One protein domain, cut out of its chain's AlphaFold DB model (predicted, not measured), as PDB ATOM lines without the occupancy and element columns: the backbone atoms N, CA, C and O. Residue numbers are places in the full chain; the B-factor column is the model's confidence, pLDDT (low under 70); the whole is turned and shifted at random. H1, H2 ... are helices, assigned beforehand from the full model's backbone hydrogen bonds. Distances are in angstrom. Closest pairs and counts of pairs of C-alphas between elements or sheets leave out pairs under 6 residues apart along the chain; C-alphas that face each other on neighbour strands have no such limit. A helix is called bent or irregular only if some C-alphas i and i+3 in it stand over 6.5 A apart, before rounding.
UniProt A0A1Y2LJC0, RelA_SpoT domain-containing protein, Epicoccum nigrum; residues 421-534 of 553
ATOM      1  N   VAL A 421     309.970 230.376 172.395       83.69
ATOM      2  CA  VAL A 421     309.914 231.380 171.327       83.69
ATOM      3  C   VAL A 421     309.025 232.549 171.723       83.69
ATOM      4  O   VAL A 421     309.402 233.710 171.540       83.69
ATOM      5  N   GLU A 422     307.862 232.254 172.292       86.50
ATOM      6  CA  GLU A 422     306.917 233.229 172.815       86.50
ATOM      7  C   GLU A 422     307.541 234.023 173.961       86.50
ATOM      8  O   GLU A 422     307.495 235.255 173.938       86.50
ATOM      9  N   LYS A 423     308.203 233.347 174.915       89.56
ATOM     10  CA  LYS A 423     308.911 234.021 176.013       89.56
ATOM     11  C   LYS A 423     309.947 235.012 175.486       89.56
ATOM     12  O   LYS A 423     309.925 236.184 175.867       89.56
ATOM     13  N   CYS A 424     310.820 234.561 174.582       89.50
ATOM     14  CA  CYS A 424     311.842 235.412 173.975       89.50
ATOM     15  C   CYS A 424     311.212 236.596 173.224       89.50
ATOM     16  O   CYS A 424     311.638 237.736 173.398       89.50
ATOM     17  N   SER A 425     310.163 236.351 172.435       89.88
ATOM     18  CA  SER A 425     309.488 237.387 171.641       89.88
ATOM     19  C   SER A 425     308.843 238.464 172.516       89.88
ATOM     20  O   SER A 425     309.014 239.650 172.241       89.88
ATOM     21  N   ILE A 426     308.165 238.069 173.598       92.06
ATOM     22  CA  ILE A 426     307.540 238.998 174.549       92.06
ATOM     23  C   ILE A 426     308.603 239.858 175.242       92.06
ATOM     24  O   ILE A 426     308.429 241.070 175.371       92.06
ATOM     25  N   MET A 427     309.718 239.263 175.674       93.69
ATOM     26  CA  MET A 427     310.797 240.014 176.323       93.69
ATOM     27  C   MET A 427     311.491 240.979 175.354       93.69
ATOM     28  O   MET A 427     311.745 242.129 175.711       93.69
ATOM     29  N   MET A 428     311.726 240.563 174.105       93.06
ATOM     30  CA  MET A 428     312.229 241.460 173.060       93.06
ATOM     31  C   MET A 428     311.265 242.624 172.810       93.06
ATOM     32  O   MET A 428     311.697 243.774 172.762       93.06
ATOM     33  N   ASP A 429     309.963 242.353 172.710       94.12
ATOM     34  CA  ASP A 429     308.935 243.381 172.539       94.12
ATOM     35  C   ASP A 429     308.909 244.362 173.723       94.12
ATOM     36  O   ASP A 429     308.790 245.573 173.520       94.12
ATOM     37  N   ALA A 430     309.106 243.876 174.951       95.19
ATOM     38  CA  ALA A 430     309.212 244.715 176.144       95.19
ATOM     39  C   ALA A 430     310.397 245.691 176.054       95.19
ATOM     40  O   ALA A 430     310.251 246.881 176.349       95.19
ATOM     41  N   PHE A 431     311.556 245.218 175.593       95.25
ATOM     42  CA  PHE A 431     312.727 246.066 175.376       95.25
ATOM     43  C   PHE A 431     312.565 247.014 174.180       95.25
ATOM     44  O   PHE A 431     313.014 248.160 174.247       95.25
ATOM     45  N   ILE A 432     311.859 246.599 173.121       94.12
ATOM     46  CA  ILE A 432     311.502 247.466 171.988       94.12
ATOM     47  C   ILE A 432     310.588 248.614 172.444       94.12
ATOM     48  O   ILE A 432     310.748 249.755 172.001       94.12
ATOM     49  N   LEU A 433     309.646 248.353 173.351       94.25
ATOM     50  CA  LEU A 433     308.847 249.412 173.965       94.25
ATOM     51  C   LEU A 433     309.718 250.328 174.827       94.25
ATOM     52  O   LEU A 433     309.634 251.546 174.673       94.25
ATOM     53  N   LEU A 434     310.586 249.765 175.675       93.69
ATOM     54  CA  LEU A 434     311.483 250.543 176.531       93.69
ATOM     55  C   LEU A 434     312.346 251.512 175.708       93.69
ATOM     56  O   LEU A 434     312.297 252.713 175.962       93.69
ATOM     57  N   GLN A 435     313.054 251.039 174.673       93.62
ATOM     58  CA  GLN A 435     313.839 251.921 173.787       93.62
ATOM     59  C   GLN A 435     312.976 252.987 173.111       93.62
ATOM     60  O   GLN A 435     313.411 254.125 172.961       93.62
ATOM     61  N   THR A 436     311.738 252.647 172.737       92.62
ATOM     62  CA  THR A 436     310.842 253.590 172.066       92.62
ATOM     63  C   THR A 436     310.467 254.722 173.015       92.62
ATOM     64  O   THR A 436     310.559 255.887 172.642       92.62
ATOM     65  N   PHE A 437     310.092 254.400 174.255       91.69
ATOM     66  CA  PHE A 437     309.695 255.394 175.254       91.69
ATOM     67  C   PHE A 437     310.874 256.120 175.915       91.69
ATOM     68  O   PHE A 437     310.671 257.227 176.409       91.69
ATOM     69  N   CYS A 438     312.090 255.569 175.868       90.44
ATOM     70  CA  CYS A 438     313.330 256.292 176.179       90.44
ATOM     71  C   CYS A 438     313.806 257.184 175.015       90.44
ATOM     72  O   CYS A 438     314.619 258.081 175.214       90.44
ATOM     73  N   GLY A 439     313.292 256.963 173.801       88.81
ATOM     74  CA  GLY A 439     313.592 257.729 172.589       88.81
ATOM     75  C   GLY A 439     314.693 257.133 171.715       88.81
ATOM     76  O   GLY A 439     314.598 257.228 170.493       88.81
ATOM     77  N   THR A 440     315.706 256.499 172.308       90.88
ATOM     78  CA  THR A 440     316.785 255.804 171.588       90.88
ATOM     79  C   THR A 440     317.204 254.525 172.314       90.88
ATOM     80  O   THR A 440     316.958 254.359 173.512       90.88
ATOM     81  N   ALA A 441     317.871 253.622 171.590       92.19
ATOM     82  CA  ALA A 441     318.457 252.418 172.175       92.19
ATOM     83  C   ALA A 441     319.549 252.746 173.208       92.19
ATOM     84  O   ALA A 441     319.585 252.118 174.264       92.19
ATOM     85  N   ASP A 442     320.372 253.768 172.953       91.50
ATOM     86  CA  ASP A 442     321.407 254.217 173.892       91.50
ATOM     87  C   ASP A 442     320.798 254.786 175.177       91.50
ATOM     88  O   ASP A 442     321.239 254.444 176.269       91.50
ATOM     89  N   ALA A 443     319.718 255.571 175.076       91.38
ATOM     90  CA  ALA A 443     319.024 256.094 176.252       91.38
ATOM     91  C   ALA A 443     318.389 254.976 177.096       91.38
ATOM     92  O   ALA A 443     318.407 255.039 178.327       91.38
ATOM     93  N   ALA A 444     317.843 253.936 176.454       92.19
ATOM     94  CA  ALA A 444     317.359 252.759 177.172       92.19
ATOM     95  C   ALA A 444     318.497 251.948 177.796       92.19
ATOM     96  O   ALA A 444     318.358 251.501 178.932       92.19
ATOM     97  N   LYS A 445     319.632 251.794 177.105       92.69
ATOM     98  CA  LYS A 445     320.825 251.155 177.671       92.69
ATOM     99  C   LYS A 445     321.330 251.913 178.899       92.69
ATOM    100  O   LYS A 445     321.576 251.291 179.926       92.69
ATOM    101  N   ASP A 446     321.430 253.237 178.824       90.75
ATOM    102  CA  ASP A 446     321.836 254.085 179.948       90.75
ATOM    103  C   ASP A 446     320.894 253.936 181.145       90.75
ATOM    104  O   ASP A 446     321.358 253.835 182.283       90.75
ATOM    105  N   TYR A 447     319.582 253.874 180.898       90.94
ATOM    106  CA  TYR A 447     318.595 253.591 181.938       90.94
ATOM    107  C   TYR A 447     318.832 252.216 182.573       90.94
ATOM    108  O   TYR A 447     318.959 252.122 183.791       90.94
ATOM    109  N   LEU A 448     318.965 251.157 181.766       91.56
ATOM    110  CA  LEU A 448     319.220 249.806 182.274       91.56
ATOM    111  C   LEU A 448     320.526 249.740 183.083       91.56
ATOM    112  O   LEU A 448     320.547 249.139 184.151       91.56
ATOM    113  N   LEU A 449     321.600 250.394 182.634       91.12
ATOM    114  CA  LEU A 449     322.891 250.400 183.328       91.12
ATOM    115  C   LEU A 449     322.873 251.166 184.655       91.12
ATOM    116  O   LEU A 449     323.565 250.769 185.591       91.12
ATOM    117  N   ARG A 450     322.144 252.283 184.731       88.56
ATOM    118  CA  ARG A 450     322.136 253.147 185.922       88.56
ATOM    119  C   ARG A 450     321.116 252.708 186.957       88.56
ATOM    120  O   ARG A 450     321.414 252.733 188.144       88.56
ATOM    121  N   GLU A 451     319.933 252.331 186.495       88.38
ATOM    122  CA  GLU A 451     318.757 252.171 187.345       88.38
ATOM    123  C   GLU A 451     318.390 250.707 187.609       88.38
ATOM    124  O   GLU A 451     317.694 250.429 188.579       88.38
ATOM    125  N   ILE A 452     318.818 249.775 186.748       88.06
ATOM    126  CA  ILE A 452     318.438 248.356 186.842       88.06
ATOM    127  C   ILE A 452     319.634 247.469 187.190       88.06
ATOM    128  O   ILE A 452     319.546 246.679 188.121       88.06
ATOM    129  N   LYS A 453     320.761 247.613 186.482       87.62
ATOM    130  CA  LYS A 453     321.963 246.784 186.658       87.62
ATOM    131  C   LYS A 453     322.461 246.683 188.110       87.62
ATOM    132  O   LYS A 453     322.862 245.587 188.478       87.62
ATOM    133  N   PRO A 454     322.427 247.738 188.952       87.94
ATOM    134  CA  PRO A 454     322.849 247.619 190.352       87.94
ATOM    135  C   PRO A 454     322.051 246.600 191.181       87.94
ATOM    136  O   PRO A 454     322.564 246.120 192.189       87.94
ATOM    137  N   ASP A 455     320.823 246.282 190.763       87.00
ATOM    138  CA  ASP A 455     319.913 245.364 191.454       87.00
ATOM    139  C   ASP A 455     319.873 243.957 190.819       87.00
ATOM    140  O   ASP A 455     319.156 243.091 191.330       87.00
ATOM    141  N   LEU A 456     320.584 243.730 189.705       90.31
ATOM    142  CA  LEU A 456     320.628 242.435 189.016       90.31
ATOM    143  C   LEU A 456     321.677 241.516 189.645       90.31
ATOM    144  O   LEU A 456     322.771 241.956 189.999       90.31
ATOM    145  N   ASN A 457     321.358 240.226 189.739       91.81
ATOM    146  CA  ASN A 457     322.376 239.197 189.956       91.81
ATOM    147  C   ASN A 457     323.021 238.756 188.625       91.81
ATOM    148  O   ASN A 457     322.518 239.085 187.549       91.81
ATOM    149  N   ASP A 458     324.126 238.009 188.701       89.06
ATOM    150  CA  ASP A 458     324.895 237.596 187.519       89.06
ATOM    151  C   ASP A 458     324.053 236.757 186.534       89.06
ATOM    152  O   ASP A 458     324.102 237.000 185.328       89.06
ATOM    153  N   GLU A 459     323.207 235.846 187.033       90.62
ATOM    154  CA  GLU A 459     322.319 235.015 186.199       90.62
ATOM    155  C   GLU A 459     321.248 235.859 185.478       90.62
ATOM    156  O   GLU A 459     320.941 235.635 184.305       90.62
ATOM    157  N   GLU A 460     320.674 236.855 186.159       92.62
ATOM    158  CA  GLU A 460     319.720 237.797 185.570       92.62
ATOM    159  C   GLU A 460     320.392 238.689 184.514       92.62
ATOM    160  O   GLU A 460     319.799 238.930 183.462       92.62
ATOM    161  N   GLU A 461     321.619 239.166 184.760       91.88
ATOM    162  CA  GLU A 461     322.379 239.964 183.791       91.88
ATOM    163  C   GLU A 461     322.694 239.155 182.525       91.88
ATOM    164  O   GLU A 461     322.444 239.639 181.416       91.88
ATOM    165  N   GLU A 462     323.209 237.932 182.669       90.56
ATOM    166  CA  GLU A 462     323.502 237.034 181.544       90.56
ATOM    167  C   GLU A 462     322.236 236.732 180.733       90.56
ATOM    168  O   GLU A 462     322.218 236.910 179.512       90.56
ATOM    169  N   SER A 463     321.137 236.402 181.415       92.25
ATOM    170  CA  SER A 463     319.847 236.122 180.784       92.25
ATOM    171  C   SER A 463     319.259 237.336 180.052       92.25
ATOM    172  O   SER A 463     318.709 237.212 178.955       92.25
ATOM    173  N   ILE A 464     319.385 238.543 180.611       92.94
ATOM    174  CA  ILE A 464     318.956 239.772 179.930       92.94
ATOM    175  C   ILE A 464     319.839 240.040 178.705       92.94
ATOM    176  O   ILE A 464     319.318 240.355 177.634       92.94
ATOM    177  N   ASN A 465     321.160 239.881 178.821       92.19
ATOM    178  CA  ASN A 465     322.082 240.038 177.694       92.19
ATOM    179  C   ASN A 465     321.798 239.038 176.566       92.19
ATOM    180  O   ASN A 465     321.879 239.419 175.392       92.19
ATOM    181  N   PHE A 466     321.379 237.815 176.912       90.50
ATOM    182  CA  PHE A 466     320.907 236.826 175.950       90.50
ATOM    183  C   PHE A 466     319.753 237.377 175.098       90.50
ATOM    184  O   PHE A 466     319.811 237.363 173.867       90.50
ATOM    185  N   VAL A 467     318.732 237.961 175.736       90.44
ATOM    186  CA  VAL A 467     317.580 238.553 175.031       90.44
ATOM    187  C   VAL A 467     317.981 239.777 174.198       90.44
ATOM    188  O   VAL A 467     317.504 239.945 173.071       90.44
ATOM    189  N   LEU A 468     318.834 240.650 174.741       90.69
ATOM    190  CA  LEU A 468     319.202 241.920 174.109       90.69
ATOM    191  C   LEU A 468     320.077 241.731 172.866       90.69
ATOM    192  O   LEU A 468     319.817 242.347 171.829       90.69
ATOM    193  N   HIS A 469     321.119 240.900 172.962       84.62
ATOM    194  CA  HIS A 469     322.221 240.943 172.003       84.62
ATOM    195  C   HIS A 469     322.725 239.581 171.509       84.62
ATOM    196  O   HIS A 469     323.285 239.538 170.412       84.62
ATOM    197  N   ASP A 470     322.471 238.470 172.204       83.88
ATOM    198  CA  ASP A 470     323.093 237.183 171.864       83.88
ATOM    199  C   ASP A 470     322.612 236.612 170.511       83.88
ATOM    200  O   ASP A 470     321.410 236.397 170.323       83.88
ATOM    201  N   PRO A 471     323.503 236.367 169.532       79.56
ATOM    202  CA  PRO A 471     323.121 235.898 168.199       79.56
ATOM    203  C   PRO A 471     322.452 234.512 168.196       79.56
ATOM    204  O   PRO A 471     321.671 234.218 167.288       79.56
ATOM    205  N   THR A 472     322.697 233.679 169.209       77.62
ATOM    206  CA  THR A 472     322.096 232.344 169.358       77.62
ATOM    207  C   THR A 472     320.607 232.406 169.700       77.62
ATOM    208  O   THR A 472     319.893 231.432 169.473       77.62
ATOM    209  N   ARG A 473     320.065 233.576 170.083       80.56
ATOM    210  CA  ARG A 473     318.608 233.781 170.211       80.56
ATOM    211  C   ARG A 473     317.845 233.545 168.902       80.56
ATOM    212  O   ARG A 473     316.640 233.314 168.919       80.56
ATOM    213  N   ILE A 474     318.533 233.566 167.753       78.12
ATOM    214  CA  ILE A 474     317.969 233.159 166.453       78.12
ATOM    215  C   ILE A 474     317.581 231.676 166.453       78.12
ATOM    216  O   ILE A 474     316.627 231.280 165.777       78.12
ATOM    217  N   ASP A 475     318.298 230.850 167.206       74.62
ATOM    218  CA  ASP A 475     318.090 229.409 167.218       74.62
ATOM    219  C   ASP A 475     316.806 229.016 167.960       74.62
ATOM    220  O   ASP A 475     316.220 227.990 167.608       74.62
ATOM    221  N   CYS A 476     316.270 229.895 168.828       72.25
ATOM    222  CA  CYS A 476     314.898 229.807 169.345       72.25
ATOM    223  C   CYS A 476     313.895 229.585 168.200       72.25
ATOM    224  O   CYS A 476     312.993 228.759 168.286       72.25
ATOM    225  N   TRP A 477     314.072 230.302 167.087       69.62
ATOM    226  CA  TRP A 477     313.133 230.290 165.968       69.62
ATOM    227  C   TRP A 477     313.359 229.133 164.986       69.62
ATOM    228  O   TRP A 477     312.432 228.685 164.310       69.62
ATOM    229  N   LYS A 478     314.591 228.628 164.879       67.75
ATOM    230  CA  LYS A 478     314.962 227.614 163.879       67.75
ATOM    231  C   LYS A 478     314.485 226.191 164.217       67.75
ATOM    232  O   LYS A 478     314.725 225.297 163.408       67.75
ATOM    233  N   LYS A 479     313.821 225.965 165.364       58.81
ATOM    234  CA  LYS A 479     313.435 224.625 165.867       58.81
ATOM    235  C   LYS A 479     314.597 223.624 165.781       58.81
ATOM    236  O   LYS A 479     314.447 222.508 165.282       58.81
ATOM    237  N   VAL A 480     315.794 224.052 166.182       52.62
ATOM    238  CA  VAL A 480     316.961 223.166 166.193       52.62
ATOM    239  C   VAL A 480     316.833 222.228 167.397       52.62
ATOM    240  O   VAL A 480     316.500 222.692 168.480       52.62
ATOM    241  N   LYS A 481     317.041 220.924 167.147       54.06
ATOM    242  CA  LYS A 481     317.190 219.752 168.050       54.06
ATOM    243  C   LYS A 481     316.962 219.963 169.566       54.06
ATOM    244  O   LYS A 481     317.557 220.852 170.155       54.06
ATOM    245  N   ASP A 482     316.292 219.008 170.221       55.09
ATOM    246  CA  ASP A 482     315.946 218.981 171.664       55.09
ATOM    247  C   ASP A 482     316.995 219.557 172.649       55.09
ATOM    248  O   ASP A 482     316.641 220.254 173.593       55.09
ATOM    249  N   HIS A 483     318.298 219.322 172.444       53.19
ATOM    250  CA  HIS A 483     319.350 219.815 173.351       53.19
ATOM    251  C   HIS A 483     319.576 221.339 173.309       53.19
ATOM    252  O   HIS A 483     320.034 221.904 174.302       53.19
ATOM    253  N   SER A 484     319.264 222.024 172.201       61.56
ATOM    254  CA  SER A 484     319.303 223.496 172.164       61.56
ATOM    255  C   SER A 484     318.112 224.119 172.888       61.56
ATOM    256  O   SER A 484     318.254 225.196 173.457       61.56
ATOM    257  N   GLU A 485     316.963 223.444 172.925       66.69
ATOM    258  CA  GLU A 485     315.757 223.974 173.565       66.69
ATOM    259  C   GLU A 485     315.879 223.991 175.096       66.69
ATOM    260  O   GLU A 485     315.543 224.996 175.721       66.69
ATOM    261  N   GLU A 486     316.441 222.941 175.706       70.94
ATOM    262  CA  GLU A 486     316.716 222.909 177.154       70.94
ATOM    263  C   GLU A 486     317.720 223.989 177.579       70.94
ATOM    264  O   GLU A 486     317.509 224.672 178.585       70.94
ATOM    265  N   HIS A 487     318.790 224.179 176.799       75.88
ATOM    266  CA  HIS A 487     319.787 225.213 177.067       75.88
ATOM    267  C   HIS A 487     319.167 226.612 176.990       75.88
ATOM    268  O   HIS A 487     319.219 227.346 177.971       75.88
ATOM    269  N   ILE A 488     318.493 226.948 175.885       77.31
ATOM    270  CA  ILE A 488     317.843 228.254 175.697       77.31
ATOM    271  C   ILE A 488     316.770 228.498 176.767       77.31
ATOM    272  O   ILE A 488     316.645 229.608 177.281       77.31
ATOM    273  N   THR A 489     316.002 227.470 177.138       79.81
ATOM    274  CA  THR A 489     315.001 227.586 178.209       79.81
ATOM    275  C   THR A 489     315.649 228.025 179.514       79.81
ATOM    276  O   THR A 489     315.128 228.920 180.178       79.81
ATOM    277  N   ARG A 490     316.794 227.430 179.867       81.25
ATOM    278  CA  ARG A 490     317.560 227.814 181.054       81.25
ATOM    279  C   ARG A 490     318.075 229.251 180.944       81.25
ATOM    280  O   ARG A 490     317.882 230.013 181.885       81.25
ATOM    281  N   GLU A 491     318.637 229.625 179.793       83.56
ATOM    282  CA  GLU A 491     319.168 230.977 179.554       83.56
ATOM    283  C   GLU A 491     318.078 232.063 179.584       83.56
ATOM    284  O   GLU A 491     318.369 233.201 179.925       83.56
ATOM    285  N   LEU A 492     316.815 231.753 179.272       88.12
ATOM    286  CA  LEU A 492     315.702 232.719 179.304       88.12
ATOM    287  C   LEU A 492     314.959 232.779 180.645       88.12
ATOM    288  O   LEU A 492     314.222 233.734 180.898       88.12
ATOM    289  N   GLN A 493     315.080 231.755 181.491       89.94
ATOM    290  CA  GLN A 493     314.213 231.620 182.661       89.94
ATOM    291  C   GLN A 493     314.468 232.718 183.705       89.94
ATOM    292  O   GLN A 493     313.505 233.278 184.231       89.94
ATOM    293  N   ALA A 494     315.731 233.084 183.945       92.19
ATOM    294  CA  ALA A 494     316.080 234.127 184.912       92.19
ATOM    295  C   ALA A 494     315.520 235.507 184.511       92.19
ATOM    296  O   ALA A 494     314.878 236.169 185.326       92.19
ATOM    297  N   SER A 495     315.661 235.920 183.245       92.62
ATOM    298  CA  SER A 495     315.076 237.177 182.745       92.62
ATOM    299  C   SER A 495     313.545 237.157 182.747       92.62
ATOM    300  O   SER A 495     312.918 238.167 183.078       92.62
ATOM    301  N   TRP A 496     312.924 236.011 182.447       92.75
ATOM    302  CA  TRP A 496     311.473 235.855 182.532       92.75
ATOM    303  C   TRP A 496     310.968 236.069 183.963       92.75
ATOM    304  O   TRP A 496     310.064 236.879 184.183       92.75
ATOM    305  N   ASP A 497     311.571 235.399 184.944       91.81
ATOM    306  CA  ASP A 497     311.196 235.521 186.357       91.81
ATOM    307  C   ASP A 497     311.489 236.924 186.904       91.81
ATOM    308  O   ASP A 497     310.680 237.493 187.651       91.81
ATOM    309  N   TRP A 498     312.584 237.539 186.449       93.75
ATOM    310  CA  TRP A 498     312.892 238.936 186.726       93.75
ATOM    311  C   TRP A 498     311.775 239.869 186.239       93.75
ATOM    312  O   TRP A 498     311.256 240.663 187.026       93.75
ATOM    313  N   PHE A 499     311.306 239.747 184.993       93.06
ATOM    314  CA  PHE A 499     310.193 240.561 184.491       93.06
ATOM    315  C   PHE A 499     308.901 240.365 185.300       93.06
ATOM    316  O   PHE A 499     308.187 241.335 185.579       93.06
ATOM    317  N   GLN A 500     308.608 239.137 185.740       90.44
ATOM    318  CA  GLN A 500     307.464 238.876 186.621       90.44
ATOM    319  C   GLN A 500     307.592 239.599 187.964       90.44
ATOM    320  O   GLN A 500     306.609 240.148 188.474       90.44
ATOM    321  N   LYS A 501     308.800 239.629 188.539       90.25
ATOM    322  CA  LYS A 501     309.101 240.410 189.744       90.25
ATOM    323  C   LYS A 501     308.890 241.905 189.489       90.25
ATOM    324  O   LYS A 501     308.198 242.553 190.276       90.25
ATOM    325  N   GLN A 502     309.348 242.432 188.350       89.88
ATOM    326  CA  GLN A 502     309.136 243.837 187.976       89.88
ATOM    327  C   GLN A 502     307.643 244.208 187.859       89.88
ATOM    328  O   GLN A 502     307.260 245.317 188.239       89.88
ATOM    329  N   ILE A 503     306.780 243.300 187.373       87.56
ATOM    330  CA  ILE A 503     305.318 243.518 187.344       87.56
ATOM    331  C   ILE A 503     304.768 243.690 188.764       87.56
ATOM    332  O   ILE A 503     303.990 244.613 189.017       87.56
ATOM    333  N   LYS A 504     305.164 242.810 189.695       85.94
ATOM    334  CA  LYS A 504     304.710 242.848 191.096       85.94
ATOM    335  C   LYS A 504     305.149 244.137 191.791       85.94
ATOM    336  O   LYS A 504     304.367 244.728 192.530       85.94
ATOM    337  N   GLU A 505     306.363 244.592 191.498       84.31
ATOM    338  CA  GLU A 505     306.940 245.833 192.025       84.31
ATOM    339  C   GLU A 505     306.418 247.100 191.320       84.31
ATOM    340  O   GLU A 505     306.724 248.206 191.754       84.31
ATOM    341  N   ARG A 506     305.603 246.957 190.260       82.88
ATOM    342  CA  ARG A 506     305.048 248.061 189.447       82.88
ATOM    343  C   ARG A 506     306.118 248.991 188.859       82.88
ATOM    344  O   ARG A 506     305.872 250.178 188.658       82.88
ATOM    345  N   LYS A 507     307.289 248.434 188.548       87.31
ATOM    346  CA  LYS A 507     308.410 249.148 187.927       87.31
ATOM    347  C   LYS A 507     308.219 249.299 186.417       87.31
ATOM    348  O   LYS A 507     307.436 248.576 185.794       87.31
ATOM    349  N   LEU A 508     308.972 250.217 185.813       89.56
ATOM    350  CA  LEU A 508     308.880 250.546 184.387       89.56
ATOM    351  C   LEU A 508     309.071 249.333 183.457       89.56
ATOM    352  O   LEU A 508     308.280 249.129 182.537       89.56
ATOM    353  N   CYS A 509     310.081 248.494 183.708       91.12
ATOM    354  CA  CYS A 509     310.322 247.287 182.910       91.12
ATOM    355  C   CYS A 509     309.146 246.301 182.998       91.12
ATOM    356  O   CYS A 509     308.736 245.741 181.985       91.12
ATOM    357  N   GLY A 510     308.542 246.158 184.183       91.12
ATOM    358  CA  GLY A 510     307.342 245.343 184.385       91.12
ATOM    359  C   GLY A 510     306.119 245.904 183.661       91.12
ATOM    360  O   GLY A 510     305.325 245.147 183.106       91.12
ATOM    361  N   PHE A 511     305.987 247.231 183.605       92.12
ATOM    362  CA  PHE A 511     304.940 247.902 182.835       92.12
ATOM    363  C   PHE A 511     305.056 247.624 181.327       92.12
ATOM    364  O   PHE A 511     304.068 247.230 180.705       92.12
ATOM    365  N   PHE A 512     306.247 247.767 180.736       93.69
ATOM    366  CA  PHE A 512     306.445 247.475 179.311       93.69
ATOM    367  C   PHE A 512     306.342 245.985 178.995       93.69
ATOM    368  O   PHE A 512     305.739 245.622 177.989       93.69
ATOM    369  N   PHE A 513     306.834 245.117 179.878       93.94
ATOM    370  CA  PHE A 513     306.643 243.677 179.737       93.94
ATOM    371  C   PHE A 513     305.168 243.292 179.758       93.94
ATOM    372  O   PHE A 513     304.722 242.496 178.937       93.94
ATOM    373  N   ARG A 514     304.370 243.928 180.618       92.62
ATOM    374  CA  ARG A 514     302.924 243.726 180.627       92.62
ATOM    375  C   ARG A 514     302.258 244.162 179.320       92.62
ATOM    376  O   ARG A 514     301.357 243.471 178.856       92.62
ATOM    377  N   LEU A 515     302.691 245.267 178.712       93.06
ATOM    378  CA  LEU A 515     302.190 245.688 177.396       93.06
ATOM    379  C   LEU A 515     302.565 244.706 176.287       93.06
ATOM    380  O   LEU A 515     301.703 244.331 175.491       93.06
ATOM    381  N   ALA A 516     303.817 244.252 176.275       93.25
ATOM    382  CA  ALA A 516     304.287 243.243 175.336       93.25
ATOM    383  C   ALA A 516     303.506 241.930 175.487       93.25
ATOM    384  O   ALA A 516     303.047 241.369 174.496       93.25
ATOM    385  N   TYR A 517     303.243 241.502 176.725       91.25
ATOM    386  CA  TYR A 517     302.435 240.321 177.035       91.25
ATOM    387  C   TYR A 517     300.988 240.439 176.523       91.25
ATOM    388  O   TYR A 517     300.376 239.453 176.123       91.25
ATOM    389  N   MET A 518     300.432 241.655 176.483       89.81
ATOM    390  CA  MET A 518     299.123 241.930 175.873       89.81
ATOM    391  C   MET A 518     299.166 241.950 174.331       89.81
ATOM    392  O   MET A 518     298.123 242.113 173.698       89.81
ATOM    393  N   GLY A 519     300.341 241.804 173.714       88.81
ATOM    394  CA  GLY A 519     300.544 241.856 172.265       88.81
ATOM    395  C   GLY A 519     300.684 243.274 171.699       88.81
ATOM    396  O   GLY A 519     300.397 243.497 170.524       88.81
ATOM    397  N   VAL A 520     301.072 244.253 172.522       87.19
ATOM    398  CA  VAL A 520     301.389 245.629 172.101       87.19
ATOM    399  C   VAL A 520     302.913 245.723 172.022       87.19
ATOM    400  O   VAL A 520     303.546 245.903 173.052       87.19
ATOM    401  N   PRO A 521     303.531 245.494 170.851       68.94
ATOM    402  CA  PRO A 521     303.750 246.581 169.899       68.94
ATOM    403  C   PRO A 521     303.248 246.261 168.488       68.94
ATOM    404  O   PRO A 521     303.058 247.196 167.720       68.94
ATOM    405  N   ALA A 522     303.010 244.994 168.128       64.94
ATOM    406  CA  ALA A 522     302.454 244.543 166.845       64.94
ATOM    407  C   ALA A 522     302.057 243.058 166.908       64.94
ATOM    408  O   ALA A 522     302.874 242.234 167.305       64.94
ATOM    409  N   GLU A 523     300.840 242.716 166.466       56.28
ATOM    410  CA  GLU A 523     300.348 241.323 166.443       56.28
ATOM    411  C   GLU A 523     301.126 240.421 165.468       56.28
ATOM    412  O   GLU A 523     301.261 239.232 165.731       56.28
ATOM    413  N   GLU A 524     301.691 240.981 164.392       62.06
ATOM    414  CA  GLU A 524     302.366 240.225 163.320       62.06
ATOM    415  C   GLU A 524     303.826 240.651 163.097       62.06
ATOM    416  O   GLU A 524     304.368 240.486 162.006       62.06
ATOM    417  N   MET A 525     304.498 241.223 164.106       75.75
ATOM    418  CA  MET A 525     305.937 241.478 163.958       75.75
ATOM    419  C   MET A 525     306.654 240.138 163.813       75.75
ATOM    420  O   MET A 525     306.560 239.279 164.690       75.75
ATOM    421  N   GLY A 526     307.365 239.947 162.705       78.69
ATOM    422  CA  GLY A 526     308.202 238.768 162.514       78.69
ATOM    423  C   GLY A 526     309.424 238.807 163.432       78.69
ATOM    424  O   GLY A 526     309.878 239.874 163.845       78.69
ATOM    425  N   PHE A 527     310.014 237.650 163.726       80.81
ATOM    426  CA  PHE A 527     311.230 237.583 164.543       80.81
ATOM    427  C   PHE A 527     312.396 238.397 163.945       80.81
ATOM    428  O   PHE A 527     313.059 239.149 164.655       80.81
ATOM    429  N   SER A 528     312.594 238.344 162.622       82.25
ATOM    430  CA  SER A 528     313.602 239.161 161.927       82.25
ATOM    431  C   SER A 528     313.360 240.666 162.078       82.25
ATOM    432  O   SER A 528     314.310 241.438 162.169       82.25
ATOM    433  N   GLU A 529     312.098 241.093 162.140       86.00
ATOM    434  CA  GLU A 529     311.748 242.495 162.358       86.00
ATOM    435  C   GLU A 529     312.025 242.918 163.808       86.00
ATOM    436  O   GLU A 529     312.544 244.012 164.029       86.00
ATOM    437  N   ARG A 530     311.774 242.037 164.792       88.81
ATOM    438  CA  ARG A 530     312.171 242.267 166.194       88.81
ATOM    439  C   ARG A 530     313.677 242.436 166.329       88.81
ATOM    440  O   ARG A 530     314.115 243.370 166.991       88.81
ATOM    441  N   LEU A 531     314.459 241.573 165.680       86.38
ATOM    442  CA  LEU A 531     315.921 241.676 165.673       86.38
ATOM    443  C   LEU A 531     316.403 242.993 165.064       86.38
ATOM    444  O   LEU A 531     317.282 243.629 165.628       86.38
ATOM    445  N   ALA A 532     315.809 243.422 163.948       87.06
ATOM    446  CA  ALA A 532     316.160 244.694 163.316       87.06
ATOM    447  C   ALA A 532     315.772 245.911 164.177       87.06
ATOM    448  O   ALA A 532     316.418 246.960 164.122       87.06
ATOM    449  N   LYS A 533     314.697 245.792 164.965       89.19
ATOM    450  CA  LYS A 533     314.197 246.873 165.818       89.19
ATOM    451  C   LYS A 533     314.909 246.957 167.161       89.19
ATOM    452  O   LYS A 533     315.107 248.074 167.630       89.19
ATOM    453  N   LEU A 534     315.261 245.838 167.793       91.38
ATOM    454  CA  LEU A 534     315.906 245.815 169.107       91.38
ATOM    455  C   LEU A 534     317.401 246.121 168.981       91.38
ATOM    456  O   LEU A 534     318.187 245.257 168.611       91.38
TER     457      LEU A 534
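Overview. This is residues 421 to 534 of the 553 residues of the protein "RelA_SpoT domain-containing protein" of Epicoccum nigrum (UniProt A0A1Y2LJC0). The longest helix, H5, is bent and runs past one side of a compact cluster of crossed helices with H1 in its middle. H6 and H7 pack on opposite sides of H1, the end of H3 near Val 467 meets H1 about at a right angle, H3 also meets both arms of H5, H6 also packs on arm H5b, and H2 turns off at the end of H1. The printed part has 114 residues with seven named helices, H1 to H7 in chain order, and no named strand; its class is all helix. The C-alphas have a radius of gyration of 13.4 A and span 37 by 31 by 25 A.

Along the chain. Find C-alpha 482 at (315.946, 218.981, 171.664), where H5, residues 482 to 504, begins. By its hydrogen bonds it was assigned as one helix, but it is bent, with C-alphas 491 and 494 6.9 A apart. Its arms are H5a, residues 482 to 491, 14.7 A long, and H5b, residues 494 to 504, 15.6 A. From C-alpha 421 at (309.914, 231.380, 171.327), H1 runs 25.6 A to residue 438. Then come H2, residues 441 to 455, 20.6 A, only just irregular with C-alphas 451 and 454 6.8 A apart; H3, residues 458 to 468, 15.2 A; and the short H4, residues 471 to 474. After H5 look for H6, residues 508 to 517, 14.1 A, and H7, residues 527 to 533, ending at C-alpha 533 (314.197, 246.873, 165.818).

Arrangement. Start at H5b, which touches H6 about perpendicular at 75 degrees, the closest C-alphas being those of Ile 503 and Gly 510, 4.0 A apart. H5b touches H3 at 87 degrees, about perpendicular, closest at Glu 460 and Ala 494, C-alphas 5.2 A apart. H5a and H3 only just touch, with 3 pairs of C-alphas within 8 A, closest at Ser 463 and Glu 491, 5.3 A. H1 is the hub. Its residues 426 to 434 touch H6 at a steep tilt of 49 degrees, opposite ways, closest at the C-alphas of Ala 430 and Phe 513, 4.5 A. Its residues 424 to 431 touch H3 about perpendicular, at 83 degrees, closest at the C-alphas of Met 428 and Val 467, 6.4 A. Its residues 425 to 432 touch H7 at a shallow tilt of 17 degrees, the same way, closest at the C-alphas of Ile 432 and Lys 533, 6.8 A. H1 and H2 touch only at the corner, closest at the C-alphas of Gln 435 and Ala 441, 4.9 A. H4 and H7 are near each other, with 5 pairs of C-alphas within 10 A. Every O i to N i+4 pair is within hydrogen-bond range in H1, H3, H5b, H6 and H7, against 8 of 11 in H2 and 5 of 6 in H5a; H4 is too short for such a pair.

Size, cuts and confidence. The C-alphas farthest apart, those of Gly 439 and Asp 482, are 38.8 A apart. The printed part has no cut and no long link. Look for pLDDT under 70 at residues 477 to 485 and 521 to 524.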